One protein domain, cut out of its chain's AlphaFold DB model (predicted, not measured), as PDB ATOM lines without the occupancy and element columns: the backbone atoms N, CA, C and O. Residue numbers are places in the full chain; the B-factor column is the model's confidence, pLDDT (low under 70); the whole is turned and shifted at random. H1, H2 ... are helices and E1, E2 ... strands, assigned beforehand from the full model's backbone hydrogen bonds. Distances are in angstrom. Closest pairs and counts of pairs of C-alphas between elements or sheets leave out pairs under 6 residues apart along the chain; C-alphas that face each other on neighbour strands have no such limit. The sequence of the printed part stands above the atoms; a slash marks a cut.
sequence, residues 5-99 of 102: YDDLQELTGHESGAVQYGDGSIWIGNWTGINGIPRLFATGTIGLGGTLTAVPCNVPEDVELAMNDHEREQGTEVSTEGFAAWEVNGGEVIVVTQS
ATOM      1  N   TYR A   5     -46.329 -37.790 -37.526       93.88
ATOM      2  CA  TYR A   5     -45.080 -37.445 -36.848       93.88
ATOM      3  C   TYR A   5     -44.137 -36.769 -37.844       93.88
ATOM      4  O   TYR A   5     -44.141 -37.143 -39.019       93.88
ATOM      5  N   ASP A   6     -43.348 -35.800 -37.405       92.81
ATOM      6  CA  ASP A   6     -42.383 -35.090 -38.251       92.81
ATOM      7  C   ASP A   6     -41.037 -35.833 -38.345       92.81
ATOM      8  O   ASP A   6     -40.320 -35.714 -39.341       92.81
ATOM      9  N   ASP A   7     -40.697 -36.644 -37.341       95.00
ATOM     10  CA  ASP A   7     -39.471 -37.442 -37.311       95.00
ATOM     11  C   ASP A   7     -39.593 -38.719 -36.457       95.00
ATOM     12  O   ASP A   7     -40.642 -39.030 -35.880       95.00
ATOM     13  N   LEU A   8     -38.513 -39.509 -36.434       95.44
ATOM     14  CA  LEU A   8     -38.455 -40.754 -35.666       95.44
ATOM     15  C   LEU A   8     -38.420 -40.525 -34.154       95.44
ATOM     16  O   LEU A   8     -38.882 -41.393 -33.413       95.44
ATOM     17  N   GLN A   9     -37.925 -39.381 -33.687       95.00
ATOM     18  CA  GLN A   9     -37.888 -39.064 -32.263       95.00
ATOM     19  C   GLN A   9     -39.291 -38.737 -31.744       95.00
ATOM     20  O   GLN A   9     -39.686 -39.230 -30.689       95.00
ATOM     21  N   GLU A  10     -40.102 -38.006 -32.508       95.00
ATOM     22  CA  GLU A  10     -41.514 -37.777 -32.190       95.00
ATOM     23  C   GLU A  10     -42.334 -39.077 -32.259       95.00
ATOM     24  O   GLU A  10     -43.234 -39.292 -31.444       95.00
ATOM     25  N   LEU A  11     -42.022 -39.960 -33.216       94.69
ATOM     26  CA  LEU A  11     -42.677 -41.264 -33.348       94.69
ATOM     27  C   LEU A  11     -42.382 -42.184 -32.161       94.69
ATOM     28  O   LEU A  11     -43.303 -42.776 -31.592       94.69
ATOM     29  N   THR A  12     -41.103 -42.353 -31.842       94.12
ATOM     30  CA  THR A  12     -40.635 -43.427 -30.959       94.12
ATOM     31  C   THR A  12     -40.377 -42.960 -29.532       94.12
ATOM     32  O   THR A  12     -40.358 -43.787 -28.626       94.12
ATOM     33  N   GLY A  13     -40.175 -41.657 -29.320       93.81
ATOM     34  CA  GLY A  13     -39.694 -41.093 -28.058       93.81
ATOM     35  C   GLY A  13     -38.196 -41.293 -27.801       93.81
ATOM     36  O   GLY A  13     -37.737 -40.884 -26.740       93.81
ATOM     37  N   HIS A  14     -37.459 -41.891 -28.741       94.31
ATOM     38  CA  HIS A  14     -36.041 -42.230 -28.606       94.31
ATOM     39  C   HIS A  14     -35.206 -41.530 -29.674       94.31
ATOM     40  O   HIS A  14     -35.706 -41.154 -30.739       94.31
ATOM     41  N   GLU A  15     -33.919 -41.375 -29.403       94.69
ATOM     42  CA  GLU A  15     -32.932 -40.780 -30.298       94.69
ATOM     43  C   GLU A  15     -32.163 -41.817 -31.122       94.69
ATOM     44  O   GLU A  15     -31.398 -41.454 -32.020       94.69
ATOM     45  N   SER A  16     -32.364 -43.106 -30.855       93.62
ATOM     46  CA  SER A  16     -31.660 -44.188 -31.529       93.62
ATOM     47  C   SER A  16     -32.457 -45.491 -31.612       93.62
ATOM     48  O   SER A  16     -33.460 -45.695 -30.925       93.62
ATOM     49  N   GLY A  17     -32.004 -46.378 -32.499       95.38
ATOM     50  CA  GLY A  17     -32.601 -47.690 -32.743       95.38
ATOM     51  C   GLY A  17     -32.231 -48.227 -34.123       95.38
ATOM     52  O   GLY A  17     -31.167 -47.909 -34.664       95.38
ATOM     53  N   ALA A  18     -33.123 -49.019 -34.712       96.00
ATOM     54  CA  ALA A  18     -32.957 -49.608 -36.031       96.00
ATOM     55  C   ALA A  18     -34.074 -49.206 -37.002       96.00
ATOM     56  O   ALA A  18     -35.235 -49.025 -36.631       96.00
ATOM     57  N   VAL A  19     -33.721 -49.114 -38.282       96.75
ATOM     58  CA  VAL A  19     -34.648 -48.927 -39.398       96.75
ATOM     59  C   VAL A  19     -34.394 -50.029 -40.417       96.75
ATOM     60  O   VAL A  19     -33.317 -50.091 -41.012       96.75
ATOM     61  N   GLN A  20     -35.392 -50.879 -40.633       97.06
ATOM     62  CA  GLN A  20     -35.425 -51.824 -41.740       97.06
ATOM     63  C   GLN A  20     -36.164 -51.196 -42.916       97.06
ATOM     64  O   GLN A  20     -37.286 -50.701 -42.779       97.06
ATOM     65  N   TYR A  21     -35.541 -51.216 -44.084       94.94
ATOM     66  CA  TYR A  21     -36.125 -50.690 -45.309       94.94
ATOM     67  C   TYR A  21     -36.771 -51.802 -46.141       94.94
ATOM     68  O   TYR A  21     -36.459 -52.975 -45.965       94.94
ATOM     69  N   GLY A  22     -37.658 -51.446 -47.076       91.88
ATOM     70  CA  GLY A  22     -38.371 -52.423 -47.911       91.88
ATOM     71  C   GLY A  22     -37.495 -53.341 -48.783       91.88
ATOM     72  O   GLY A  22     -38.008 -54.315 -49.328       91.88
ATOM     73  N   ASP A  23     -36.195 -53.067 -48.921       91.94
ATOM     74  CA  ASP A  23     -35.220 -53.964 -49.563       91.94
ATOM     75  C   ASP A  23     -34.565 -54.967 -48.589       91.94
ATOM     76  O   ASP A  23     -33.717 -55.759 -48.999       91.94
ATOM     77  N   GLY A  24     -34.960 -54.942 -47.314       92.19
ATOM     78  CA  GLY A  24     -34.429 -55.775 -46.239       92.19
ATOM     79  C   GLY A  24     -33.150 -55.236 -45.598       92.19
ATOM     80  O   GLY A  24     -32.658 -55.835 -44.645       92.19
ATOM     81  N   SER A  25     -32.592 -54.120 -46.080       94.50
ATOM     82  CA  SER A  25     -31.424 -53.519 -45.438       94.50
ATOM     83  C   SER A  25     -31.789 -52.922 -44.079       94.50
ATOM     84  O   SER A  25     -32.857 -52.330 -43.910       94.50
ATOM     85  N   ILE A  26     -30.889 -53.085 -43.105       95.62
ATOM     86  CA  ILE A  26     -31.056 -52.596 -41.736       95.62
ATOM     87  C   ILE A  26     -30.001 -51.525 -41.482       95.62
ATOM     88  O   ILE A  26     -28.805 -51.742 -41.689       95.62
ATOM     89  N   TRP A  27     -30.446 -50.362 -41.024       95.06
ATOM     90  CA  TRP A  27     -29.582 -49.319 -40.496       95.06
ATOM     91  C   TRP A  27     -29.810 -49.191 -38.994       95.06
ATOM     92  O   TRP A  27     -30.946 -49.022 -38.564       95.06
ATOM     93  N   ILE A  28     -28.733 -49.265 -38.215       94.06
ATOM     94  CA  ILE A  28     -28.739 -49.096 -36.760       94.06
ATOM     95  C   ILE A  28     -27.952 -47.831 -36.443       94.06
ATOM     96  O   ILE A  28     -26.820 -47.675 -36.912       94.06
ATOM     97  N   GLY A  29     -28.535 -46.917 -35.672       92.38
ATOM     98  CA  GLY A  29     -27.838 -45.696 -35.299       92.38
ATOM     99  C   GLY A  29     -28.684 -44.669 -34.562       92.38
ATOM    100  O   GLY A  29     -29.860 -44.873 -34.271       92.38
ATOM    101  N   ASN A  30     -28.037 -43.542 -34.275       92.75
ATOM    102  CA  ASN A  30     -28.659 -42.359 -33.701       92.75
ATOM    103  C   ASN A  30     -29.245 -41.473 -34.815       92.75
ATOM    104  O   ASN A  30     -28.611 -41.244 -35.850       92.75
ATOM    105  N   TRP A  31     -30.461 -40.986 -34.593       94.00
ATOM    106  CA  TRP A  31     -31.215 -40.113 -35.487       94.00
ATOM    107  C   TRP A  31     -31.565 -38.761 -34.854       94.00
ATOM    108  O   TRP A  31     -32.439 -38.060 -35.369       94.00
ATOM    109  N   THR A  32     -30.883 -38.356 -33.778       92.88
ATOM    110  CA  THR A  32     -31.080 -37.039 -33.159       92.88
ATOM    111  C   THR A  32     -30.905 -35.936 -34.201       92.88
ATOM    112  O   THR A  32     -29.880 -35.835 -34.878       92.88
ATOM    113  N   GLY A  33     -31.922 -35.084 -34.341       89.81
ATOM    114  CA  GLY A  33     -31.911 -33.963 -35.286       89.81
ATOM    115  C   GLY A  33     -32.105 -34.346 -36.760       89.81
ATOM    116  O   GLY A  33     -31.990 -33.473 -37.625       89.81
ATOM    117  N   ILE A  34     -32.410 -35.611 -37.071       92.56
ATOM    118  CA  ILE A  34     -32.769 -36.048 -38.424       92.56
ATOM    119  C   ILE A  34     -34.283 -35.911 -38.621       92.56
ATOM    120  O   ILE A  34     -35.065 -36.558 -37.938       92.56
ATOM    121  N   ASN A  35     -34.697 -35.102 -39.600       92.94
ATOM    122  CA  ASN A  35     -36.110 -34.950 -39.964       92.94
ATOM    123  C   ASN A  35     -36.575 -36.094 -40.891       92.94
ATOM    124  O   ASN A  35     -35.958 -36.346 -41.932       92.94
ATOM    125  N   GLY A  36     -37.679 -36.764 -40.557       92.94
ATOM    126  CA  GLY A  36     -38.189 -37.922 -41.298       92.94
ATOM    127  C   GLY A  36     -37.354 -39.199 -41.117       92.94
ATOM    128  O   GLY A  36     -36.749 -39.426 -40.075       92.94
ATOM    129  N   ILE A  37     -37.344 -40.066 -42.138       93.62
ATOM    130  CA  ILE A  37     -36.637 -41.359 -42.096       93.62
ATOM    131  C   ILE A  37     -35.165 -41.164 -42.516       93.62
ATOM    132  O   ILE A  37     -34.926 -40.647 -43.618       93.62
ATOM    133  N   PRO A  38     -34.186 -41.600 -41.699       93.25
ATOM    134  CA  PRO A  38     -32.769 -41.594 -42.051       93.25
ATOM    135  C   PRO A  38     -32.484 -42.398 -43.323       93.25
ATOM    136  O   PRO A  38     -33.155 -43.379 -43.625       93.25
ATOM    137  N   ARG A  39     -31.476 -41.986 -44.090       89.69
ATOM    138  CA  ARG A  39     -30.961 -42.706 -45.260       89.69
ATOM    139  C   ARG A  39     -29.460 -42.504 -45.373       89.69
ATOM    140  O   ARG A  39     -28.970 -41.386 -45.218       89.69
ATOM    141  N   LEU A  40     -28.748 -43.578 -45.701       86.19
ATOM    142  CA  LEU A  40     -27.317 -43.523 -45.977       86.19
ATOM    143  C   LEU A  40     -27.058 -42.996 -47.391       86.19
ATOM    144  O   LEU A  40     -27.563 -43.537 -48.374       86.19
ATOM    145  N   PHE A  41     -26.218 -41.970 -47.488       85.38
ATOM    146  CA  PHE A  41     -25.657 -41.457 -48.733       85.38
ATOM    147  C   PHE A  41     -24.130 -41.427 -48.644       85.38
ATOM    148  O   PHE A  41     -23.547 -41.507 -47.564       85.38
ATOM    149  N   ALA A  42     -23.464 -41.256 -49.788       84.00
ATOM    150  CA  ALA A  42     -22.002 -41.186 -49.850       84.00
ATOM    151  C   ALA A  42     -21.400 -40.087 -48.949       84.00
ATOM    152  O   ALA A  42     -20.254 -40.193 -48.524       84.00
ATOM    153  N   THR A  43     -22.163 -39.030 -48.663       83.94
ATOM    154  CA  THR A  43     -21.741 -37.878 -47.853       83.94
ATOM    155  C   THR A  43     -22.132 -37.976 -46.377       83.94
ATOM    156  O   THR A  43     -21.818 -37.062 -45.620       83.94
ATOM    157  N   GLY A  44     -22.826 -39.040 -45.966       84.81
ATOM    158  CA  GLY A  44     -23.341 -39.222 -44.610       84.81
ATOM    159  C   GLY A  44     -24.829 -39.562 -44.578       84.81
ATOM    160  O   GLY A  44     -25.438 -39.870 -45.604       84.81
ATOM    161  N   THR A  45     -25.412 -39.505 -43.384       87.88
ATOM    162  CA  THR A  45     -26.838 -39.765 -43.166       87.88
ATOM    163  C   THR A  45     -27.648 -38.495 -43.407       87.88
ATOM    164  O   THR A  45     -27.294 -37.432 -42.899       87.88
ATOM    165  N   ILE A  46     -28.744 -38.597 -44.159       87.94
ATOM    166  CA  ILE A  46     -29.709 -37.502 -44.318       87.94
ATOM    167  C   ILE A  46     -31.116 -37.981 -43.973       87.94
ATOM    168  O   ILE A  46     -31.445 -39.150 -44.168       87.94
ATOM    169  N   GLY A  47     -31.950 -37.059 -43.508       87.50
ATOM    170  CA  GLY A  47     -33.386 -37.265 -43.377       87.50
ATOM    171  C   GLY A  47     -34.102 -36.781 -44.631       87.50
ATOM    172  O   GLY A  47     -33.836 -35.677 -45.106       87.50
ATOM    173  N   LEU A  48     -34.996 -37.597 -45.189       82.94
ATOM    174  CA  LEU A  48     -35.783 -37.206 -46.371       82.94
ATOM    175  C   LEU A  48     -36.963 -36.278 -46.037       82.94
ATOM    176  O   LEU A  48     -37.672 -35.834 -46.940       82.94
ATOM    177  N   GLY A  49     -37.146 -35.974 -44.753       86.12
ATOM    178  CA  GLY A  49     -38.250 -35.204 -44.216       86.12
ATOM    179  C   GLY A  49     -39.632 -35.757 -44.546       86.12
ATOM    180  O   GLY A  49     -39.792 -36.900 -44.980       86.12
ATOM    181  N   GLY A  50     -40.639 -34.914 -44.337       85.44
ATOM    182  CA  GLY A  50     -42.035 -35.238 -44.609       85.44
ATOM    183  C   GLY A  50     -42.748 -35.899 -43.433       85.44
ATOM    184  O   GLY A  50     -42.144 -36.359 -42.473       85.44
ATOM    185  N   THR A  51     -44.075 -35.919 -43.521       91.31
ATOM    186  CA  THR A  51     -44.922 -36.435 -42.450       91.31
ATOM    187  C   THR A  51     -44.957 -37.957 -42.465       91.31
ATOM    188  O   THR A  51     -45.337 -38.578 -43.459       91.31
ATOM    189  N   LEU A  52     -44.629 -38.552 -41.328       94.44
ATOM    190  CA  LEU A  52     -44.676 -39.982 -41.090       94.44
ATOM    191  C   LEU A  52     -46.055 -40.391 -40.593       94.44
ATOM    192  O   LEU A  52     -46.718 -39.677 -39.837       94.44
ATOM    193  N   THR A  53     -46.476 -41.594 -40.965       94.56
ATOM    194  CA  THR A  53     -47.585 -42.269 -40.292       94.56
ATOM    195  C   THR A  53     -47.186 -43.666 -39.891       94.56
ATOM    196  O   THR A  53     -46.523 -44.336 -40.670       94.56
ATOM    197  N   ALA A  54     -47.616 -44.106 -38.715       95.44
ATOM    198  CA  ALA A  54     -47.136 -45.349 -38.138       95.44
ATOM    199  C   ALA A  54     -48.256 -46.162 -37.492       95.44
ATOM    200  O   ALA A  54     -49.223 -45.597 -36.966       95.44
ATOM    201  N   VAL A  55     -48.100 -47.482 -37.501       95.00
ATOM    202  CA  VAL A  55     -48.903 -48.416 -36.703       95.00
ATOM    203  C   VAL A  55     -47.972 -49.370 -35.951       95.00
ATOM    204  O   VAL A  55     -46.974 -49.795 -36.529       95.00
ATOM    205  N   PRO A  56     -48.254 -49.700 -34.676       95.06
ATOM    206  CA  PRO A  56     -47.474 -50.703 -33.957       95.06
ATOM    207  C   PRO A  56     -47.516 -52.057 -34.671       95.06
ATOM    208  O   PRO A  56     -48.577 -52.460 -35.157       95.06
ATOM    209  N   CYS A  57     -46.391 -52.763 -34.690       94.62
ATOM    210  CA  CYS A  57     -46.268 -54.095 -35.274       94.62
ATOM    211  C   CYS A  57     -45.400 -55.013 -34.398       94.62
ATOM    212  O   CYS A  57     -44.890 -54.607 -33.353       94.62
ATOM    213  N   ASN A  58     -45.265 -56.273 -34.818       94.81
ATOM    214  CA  ASN A  58     -44.297 -57.182 -34.214       94.81
ATOM    215  C   ASN A  58     -42.887 -56.815 -34.674       94.81
ATOM    216  O   ASN A  58     -42.686 -56.408 -35.818       94.81
ATOM    217  N   VAL A  59     -41.920 -57.025 -33.789       94.50
ATOM    218  CA  VAL A  59     -40.504 -56.830 -34.092       94.50
ATOM    219  C   VAL A  59     -40.064 -57.928 -35.071       94.50
ATOM    220  O   VAL A  59     -40.302 -59.106 -34.794       94.50
ATOM    221  N   PRO A  60     -39.476 -57.576 -36.226       95.06
ATOM    222  CA  PRO A  60     -38.899 -58.564 -37.129       95.06
ATOM    223  C   PRO A  60     -37.706 -59.278 -36.478       95.06
ATOM    224  O   PRO A  60     -36.841 -58.630 -35.891       95.06
ATOM    225  N   GLU A  61     -37.649 -60.606 -36.610       94.00
ATOM    226  CA  GLU A  61     -36.602 -61.443 -35.998       94.00
ATOM    227  C   GLU A  61     -35.193 -61.044 -36.461       94.00
ATOM    228  O   GLU A  61     -34.254 -61.022 -35.673       94.00
ATOM    229  N   ASP A  62     -35.037 -60.679 -37.732       94.94
ATOM    230  CA  ASP A  62     -33.760 -60.243 -38.291       94.94
ATOM    231  C   ASP A  62     -33.299 -58.885 -37.742       94.94
ATOM    232  O   ASP A  62     -32.102 -58.693 -37.525       94.94
ATOM    233  N   VAL A  63     -34.227 -57.967 -37.461       95.06
ATOM    234  CA  VAL A  63     -33.918 -56.682 -36.819       95.06
ATOM    235  C   VAL A  63     -33.537 -56.878 -35.357       95.06
ATOM    236  O   VAL A  63     -32.540 -56.312 -34.914       95.06
ATOM    237  N   GLU A  64     -34.272 -57.715 -34.626       93.25
ATOM    238  CA  GLU A  64     -33.933 -58.078 -33.246       93.25
ATOM    239  C   GLU A  64     -32.538 -58.718 -33.162       93.25
ATOM    240  O   GLU A  64     -31.716 -58.322 -32.334       93.25
ATOM    241  N   LEU A  65     -32.229 -59.666 -34.053       92.81
ATOM    242  CA  LEU A  65     -30.900 -60.274 -34.135       92.81
ATOM    243  C   LEU A  65     -29.815 -59.230 -34.429       92.81
ATOM    244  O   LEU A  65     -28.798 -59.211 -33.737       92.81
ATOM    245  N   ALA A  66     -30.044 -58.338 -35.395       94.00
ATOM    246  CA  ALA A  66     -29.080 -57.304 -35.762       94.00
ATOM    247  C   ALA A  66     -28.800 -56.320 -34.614       94.00
ATOM    248  O   ALA A  66     -27.648 -55.943 -34.400       94.00
ATOM    249  N   MET A  67     -29.825 -55.916 -33.858       92.75
ATOM    250  CA  MET A  67     -29.655 -55.040 -32.693       92.75
ATOM    251  C   MET A  67     -28.895 -55.742 -31.563       92.75
ATOM    252  O   MET A  67     -27.939 -55.183 -31.031       92.75
ATOM    253  N   ASN A  68     -29.236 -56.998 -31.263       91.38
ATOM    254  CA  ASN A  68     -28.527 -57.789 -30.257       91.38
ATOM    255  C   ASN A  68     -27.050 -58.016 -30.620       91.38
ATOM    256  O   ASN A  68     -26.177 -57.990 -29.750       91.38
ATOM    257  N   ASP A  69     -26.750 -58.259 -31.897       92.00
ATOM    258  CA  ASP A  69     -25.372 -58.401 -32.369       92.00
ATOM    259  C   ASP A  69     -24.611 -57.074 -32.285       92.00
ATOM    260  O   ASP A  69     -23.460 -57.067 -31.847       92.00
ATOM    261  N   HIS A  70     -25.266 -55.946 -32.584       89.94
ATOM    262  CA  HIS A  70     -24.681 -54.619 -32.396       89.94
ATOM    263  C   HIS A  70     -24.269 -54.372 -30.936       89.94
ATOM    264  O   HIS A  70     -23.144 -53.939 -30.689       89.94
ATOM    265  N   GLU A  71     -25.120 -54.702 -29.960       87.81
ATOM    266  CA  GLU A  71     -24.796 -54.565 -28.530       87.81
ATOM    267  C   GLU A  71     -23.590 -55.429 -28.130       87.81
ATOM    268  O   GLU A  71     -22.644 -54.951 -27.494       87.81
ATOM    269  N   ARG A  72     -23.554 -56.688 -28.587       88.06
ATOM    270  CA  ARG A  72     -22.416 -57.591 -28.341       88.06
ATOM    271  C   ARG A  72     -21.111 -57.039 -28.903       88.06
ATOM    272  O   ARG A  72     -20.078 -57.137 -28.243       88.06
ATOM    273  N   GLU A  73     -21.147 -56.468 -30.103       89.56
ATOM    274  CA  GLU A  73     -19.980 -55.860 -30.745       89.56
ATOM    275  C   GLU A  73     -19.497 -54.600 -30.014       89.56
ATOM    276  O   GLU A  73     -18.289 -54.362 -29.949       89.56
ATOM    277  N   GLN A  74     -20.409 -53.821 -29.422       84.12
ATOM    278  CA  GLN A  74     -20.070 -52.660 -28.590       84.12
ATOM    279  C   GLN A  74     -19.654 -53.040 -27.156       84.12
ATOM    280  O   GLN A  74     -19.235 -52.175 -26.385       84.12
ATOM    281  N   GLY A  75     -19.729 -54.324 -26.790       82.00
ATOM    282  CA  GLY A  75     -19.424 -54.805 -25.442       82.00
ATOM    283  C   GLY A  75     -20.450 -54.368 -24.395       82.00
ATOM    284  O   GLY A  75     -20.118 -54.332 -23.208       82.00
ATOM    285  N   THR A  76     -21.664 -54.014 -24.820       75.50
ATOM    286  CA  THR A  76     -22.786 -53.706 -23.929       75.50
ATOM    287  C   THR A  76     -23.558 -54.980 -23.593       75.50
ATOM    288  O   THR A  76     -23.474 -55.993 -24.292       75.50
ATOM    289  N   GLU A  77     -24.266 -54.966 -22.464       73.69
ATOM    290  CA  GLU A  77     -25.182 -56.055 -22.127       73.69
ATOM    291  C   GLU A  77     -26.331 -56.060 -23.138       73.69
ATOM    292  O   GLU A  77     -26.823 -54.998 -23.509       73.69
ATOM    293  N   VAL A  78     -26.708 -57.247 -23.620       72.75
ATOM    294  CA  VAL A  78     -27.839 -57.373 -24.544       72.75
ATOM    295  C   VAL A  78     -29.111 -57.114 -23.753       72.75
ATOM    296  O   VAL A  78     -29.364 -57.851 -22.791       72.75
ATOM    297  N   SER A  79     -29.903 -56.104 -24.119       67.69
ATOM    298  CA  SER A  79     -31.045 -55.769 -23.268       67.69
ATOM    299  C   SER A  79     -32.132 -56.837 -23.279       67.69
ATOM    300  O   SER A  79     -32.418 -57.507 -24.271       67.69
ATOM    301  N   THR A  80     -32.751 -56.991 -22.111       64.06
ATOM    302  CA  THR A  80     -33.880 -57.901 -21.879       64.06
ATOM    303  C   THR A  80     -35.200 -57.150 -21.696       64.06
ATOM    304  O   THR A  80     -36.251 -57.778 -21.563       64.06
ATOM    305  N   GLU A  81     -35.164 -55.811 -21.720       66.62
ATOM    306  CA  GLU A  81     -36.308 -54.925 -21.448       66.62
ATOM    307  C   GLU A  81     -37.240 -54.718 -22.656       66.62
ATOM    308  O   GLU A  81     -38.219 -53.972 -22.581       66.62
ATOM    309  N   GLY A  82     -36.981 -55.439 -23.747       79.88
ATOM    310  CA  GLY A  82     -37.877 -55.571 -24.888       79.88
ATOM    311  C   GLY A  82     -37.698 -54.506 -25.968       79.88
ATOM    312  O   GLY A  82     -37.148 -53.425 -25.756       79.88
ATOM    313  N   PHE A  83     -38.194 -54.853 -27.152       91.25
ATOM    314  CA  PHE A  83     -38.199 -54.013 -28.342       91.25
ATOM    315  C   PHE A  83     -39.607 -53.479 -28.611       91.25
ATOM    316  O   PHE A  83     -40.609 -54.146 -28.333       91.25
ATOM    317  N   ALA A  84     -39.688 -52.297 -29.214       94.31
ATOM    318  CA  ALA A  84     -40.918 -51.745 -29.768       94.31
ATOM    319  C   ALA A  84     -40.739 -51.511 -31.269       94.31
ATOM    320  O   ALA A  84     -39.688 -51.034 -31.686       94.31
ATOM    321  N   ALA A  85     -41.754 -51.845 -32.072       96.06
ATOM    322  CA  ALA A  85     -41.686 -51.741 -33.526       96.06
ATOM    323  C   ALA A  85     -42.916 -51.056 -34.135       96.06
ATOM    324  O   ALA A  85     -44.045 -51.200 -33.650       96.06
ATOM    325  N   TRP A  86     -42.687 -50.335 -35.233       96.62
ATOM    326  CA  TRP A  86     -43.724 -49.648 -35.995       96.62
ATOM    327  C   TRP A  86     -43.541 -49.830 -37.501       96.62
ATOM    328  O   TRP A  86     -42.468 -49.559 -38.039       96.62
ATOM    329  N   GLU A  87     -44.623 -50.174 -38.198       96.12
ATOM    330  CA  GLU A  87     -44.712 -50.045 -39.653       96.12
ATOM    331  C   GLU A  87     -44.970 -48.581 -40.002       96.12
ATOM    332  O   GLU A  87     -46.020 -48.027 -39.654       96.12
ATOM    333  N   VAL A  88     -44.032 -47.951 -40.707       94.69
ATOM    334  CA  VAL A  88     -44.137 -46.543 -41.103       94.69
ATOM    335  C   VAL A  88     -44.482 -46.434 -42.593       94.69
ATOM    336  O   VAL A  88     -44.053 -47.231 -43.427       94.69
ATOM    337  N   ASN A  89     -45.335 -45.461 -42.920       92.19
ATOM    338  CA  ASN A  89     -45.824 -45.141 -44.265       92.19
ATOM    339  C   ASN A  89     -46.476 -46.317 -45.010       92.19
ATOM    340  O   ASN A  89     -46.380 -46.428 -46.225       92.19
ATOM    341  N   GLY A  90     -47.212 -47.164 -44.285       87.38
ATOM    342  CA  GLY A  90     -47.914 -48.306 -44.878       87.38
ATOM    343  C   GLY A  90     -47.022 -49.526 -45.110       87.38
ATOM    344  O   GLY A  90     -47.337 -50.331 -45.981       87.38
ATOM    345  N   GLY A  91     -45.933 -49.649 -44.345       86.75
ATOM    346  CA  GLY A  91     -45.038 -50.806 -44.370       86.75
ATOM    347  C   GLY A  91     -43.835 -50.653 -45.303       86.75
ATOM    348  O   GLY A  91     -43.142 -51.628 -45.563       86.75
ATOM    349  N   GLU A  92     -43.558 -49.445 -45.807       89.25
ATOM    350  CA  GLU A  92     -42.343 -49.183 -46.598       89.25
ATOM    351  C   GLU A  92     -41.061 -49.350 -45.771       89.25
ATOM    352  O   GLU A  92     -39.985 -49.623 -46.312       89.25
ATOM    353  N   VAL A  93     -41.183 -49.138 -44.462       94.81
ATOM    354  CA  VAL A  93     -40.106 -49.245 -43.485       94.81
ATOM    355  C   VAL A  93     -40.654 -49.764 -42.154       94.81
ATOM    356  O   VAL A  93     -41.810 -49.505 -41.799       94.81
ATOM    357  N   ILE A  94     -39.802 -50.451 -41.401       97.31
ATOM    358  CA  ILE A  94     -40.057 -50.826 -40.012       97.31
ATOM    359  C   ILE A  94     -39.031 -50.111 -39.141       97.31
ATOM    360  O   ILE A  94     -37.832 -50.179 -39.399       97.31
ATOM    361  N   VAL A  95     -39.510 -49.402 -38.126       97.19
ATOM    362  CA  VAL A  95     -38.667 -48.722 -37.135       97.19
ATOM    363  C   VAL A  95     -38.736 -49.518 -35.849       97.19
ATOM    364  O   VAL A  95     -39.837 -49.860 -35.421       97.19
ATOM    365  N   VAL A  96     -37.586 -49.809 -35.248       96.62
ATOM    366  CA  VAL A  96     -37.473 -50.574 -34.007       96.62
ATOM    367  C   VAL A  96     -36.629 -49.798 -33.004       96.62
ATOM    368  O   VAL A  96     -35.567 -49.284 -33.349       96.62
ATOM    369  N   THR A  97     -37.093 -49.713 -31.762       95.00
ATOM    370  CA  THR A  97     -36.328 -49.154 -30.639       95.00
ATOM    371  C   THR A  97     -36.234 -50.162 -29.507       95.00
ATOM    372  O   THR A  97     -37.029 -51.101 -29.419       95.00
ATOM    373  N   GLN A  98     -35.268 -49.935 -28.626       87.94
ATOM    374  CA  GLN A  98     -35.036 -50.719 -27.421       87.94
ATOM    375  C   GLN A  98     -35.150 -49.791 -26.216       87.94
ATOM    376  O   GLN A  98     -34.656 -48.668 -26.265       87.94
ATOM    377  N   SER A  99     -35.805 -50.252 -25.151       76.62
ATOM    378  CA  SER A  99     -36.163 -49.433 -23.979       76.62
ATOM    379  C   SER A  99     -34.974 -48.738 -23.298       76.62
ATOM    380  O   SER A  99     -35.151 -47.712 -22.647       76.62
TER     381      SER A  99
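What this domain is: This is residues 5 to 99 of the 102 residues of an uncharacterized protein of Anaerolineae bacterium (UniProt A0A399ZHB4). A strongly twisted sheet of five antiparallel strands has one long helix, H2, slanting over one face, and the short helix H1 on the other face near the first printed residues. A small second sheet, the hairpin E3 and E4, lies off to the side of the main sheet, with E3 near edge strand E2. The printed part has 95 residues, with two named helices and seven named strands in the order H1 E1 E2 E3 E4 E5 H2 E6 E7; the large sheet runs E2 E1 E7 E6 E5, and the class is mixed, helices and strands. It is compact, with a radius of gyration of the C-alphas of 12.6 A and spans of 35 by 31 by 25 A.

Where its parts are: In the large sheet, E2 is residues 26 to 30, E1 residues 16 to 21 (15.9 A), E7 residues 93 to 98 (16.9 A), E6 residues 83 to 88 (15.9 A) and E5 residues 52 to 57 (15.3 A). H2, residues 61 to 74, is 20.1 A long, and H1 is residues 8 to 12. E3, residues 38 to 41, and E4, residues 44 to 47, make the small sheet. C-alpha 8 stands at (-38.455, -40.754, -35.666), C-alpha 61 at (-36.602, -61.443, -35.998) and C-alpha 98 at (-35.036, -50.719, -27.421).

How they stand to each other: The hairpin E1 and E2 is antiparallel, with N 19 and O 27 2.8 A apart, within hydrogen-bond range. E1 and E7 are antiparallel at 155 degrees, with N 18 and O 96 at 2.8 A. The hairpin E6 and E7 has N 86 and O 95 at 2.9 A, and E6 pairs with edge strand E5 at 133 degrees, with N 55 and O 87 at 3.0 A. H2 is on the sheet at a height over the sheet of 9.0 A, over E1 and E7, slantwise to the strands at 39 degrees to E1 on the local plane; the closest C-alphas of H2 and E1 are those of Val 63 and Gln 20, 7.1 A. H1 is on the opposite face at a height over the sheet of 6.2 A, over none of the strands, but only just: 2 of its C-alphas fall on E7. In the hairpin E3 and E4, N 39 and O 46 are 2.8 A apart. E3 and E2 are near each other, with 5 pairs of C-alphas within 10 A, while E4 is apart from E2. In H1 and H2 every O i to N i+4 pair is within hydrogen-bond range.

The domain as a whole: The two C-alphas farthest apart, those of Thr 51 and Gly 75, are 35.7 A apart. The printed part has no cut and no long link; H2 to E6, 8 residues, and E2 to E3, 7 residues, are short, and the other links are tight. Mean pLDDT of the printed part is 90.6, with residues 79 to 81 under 70.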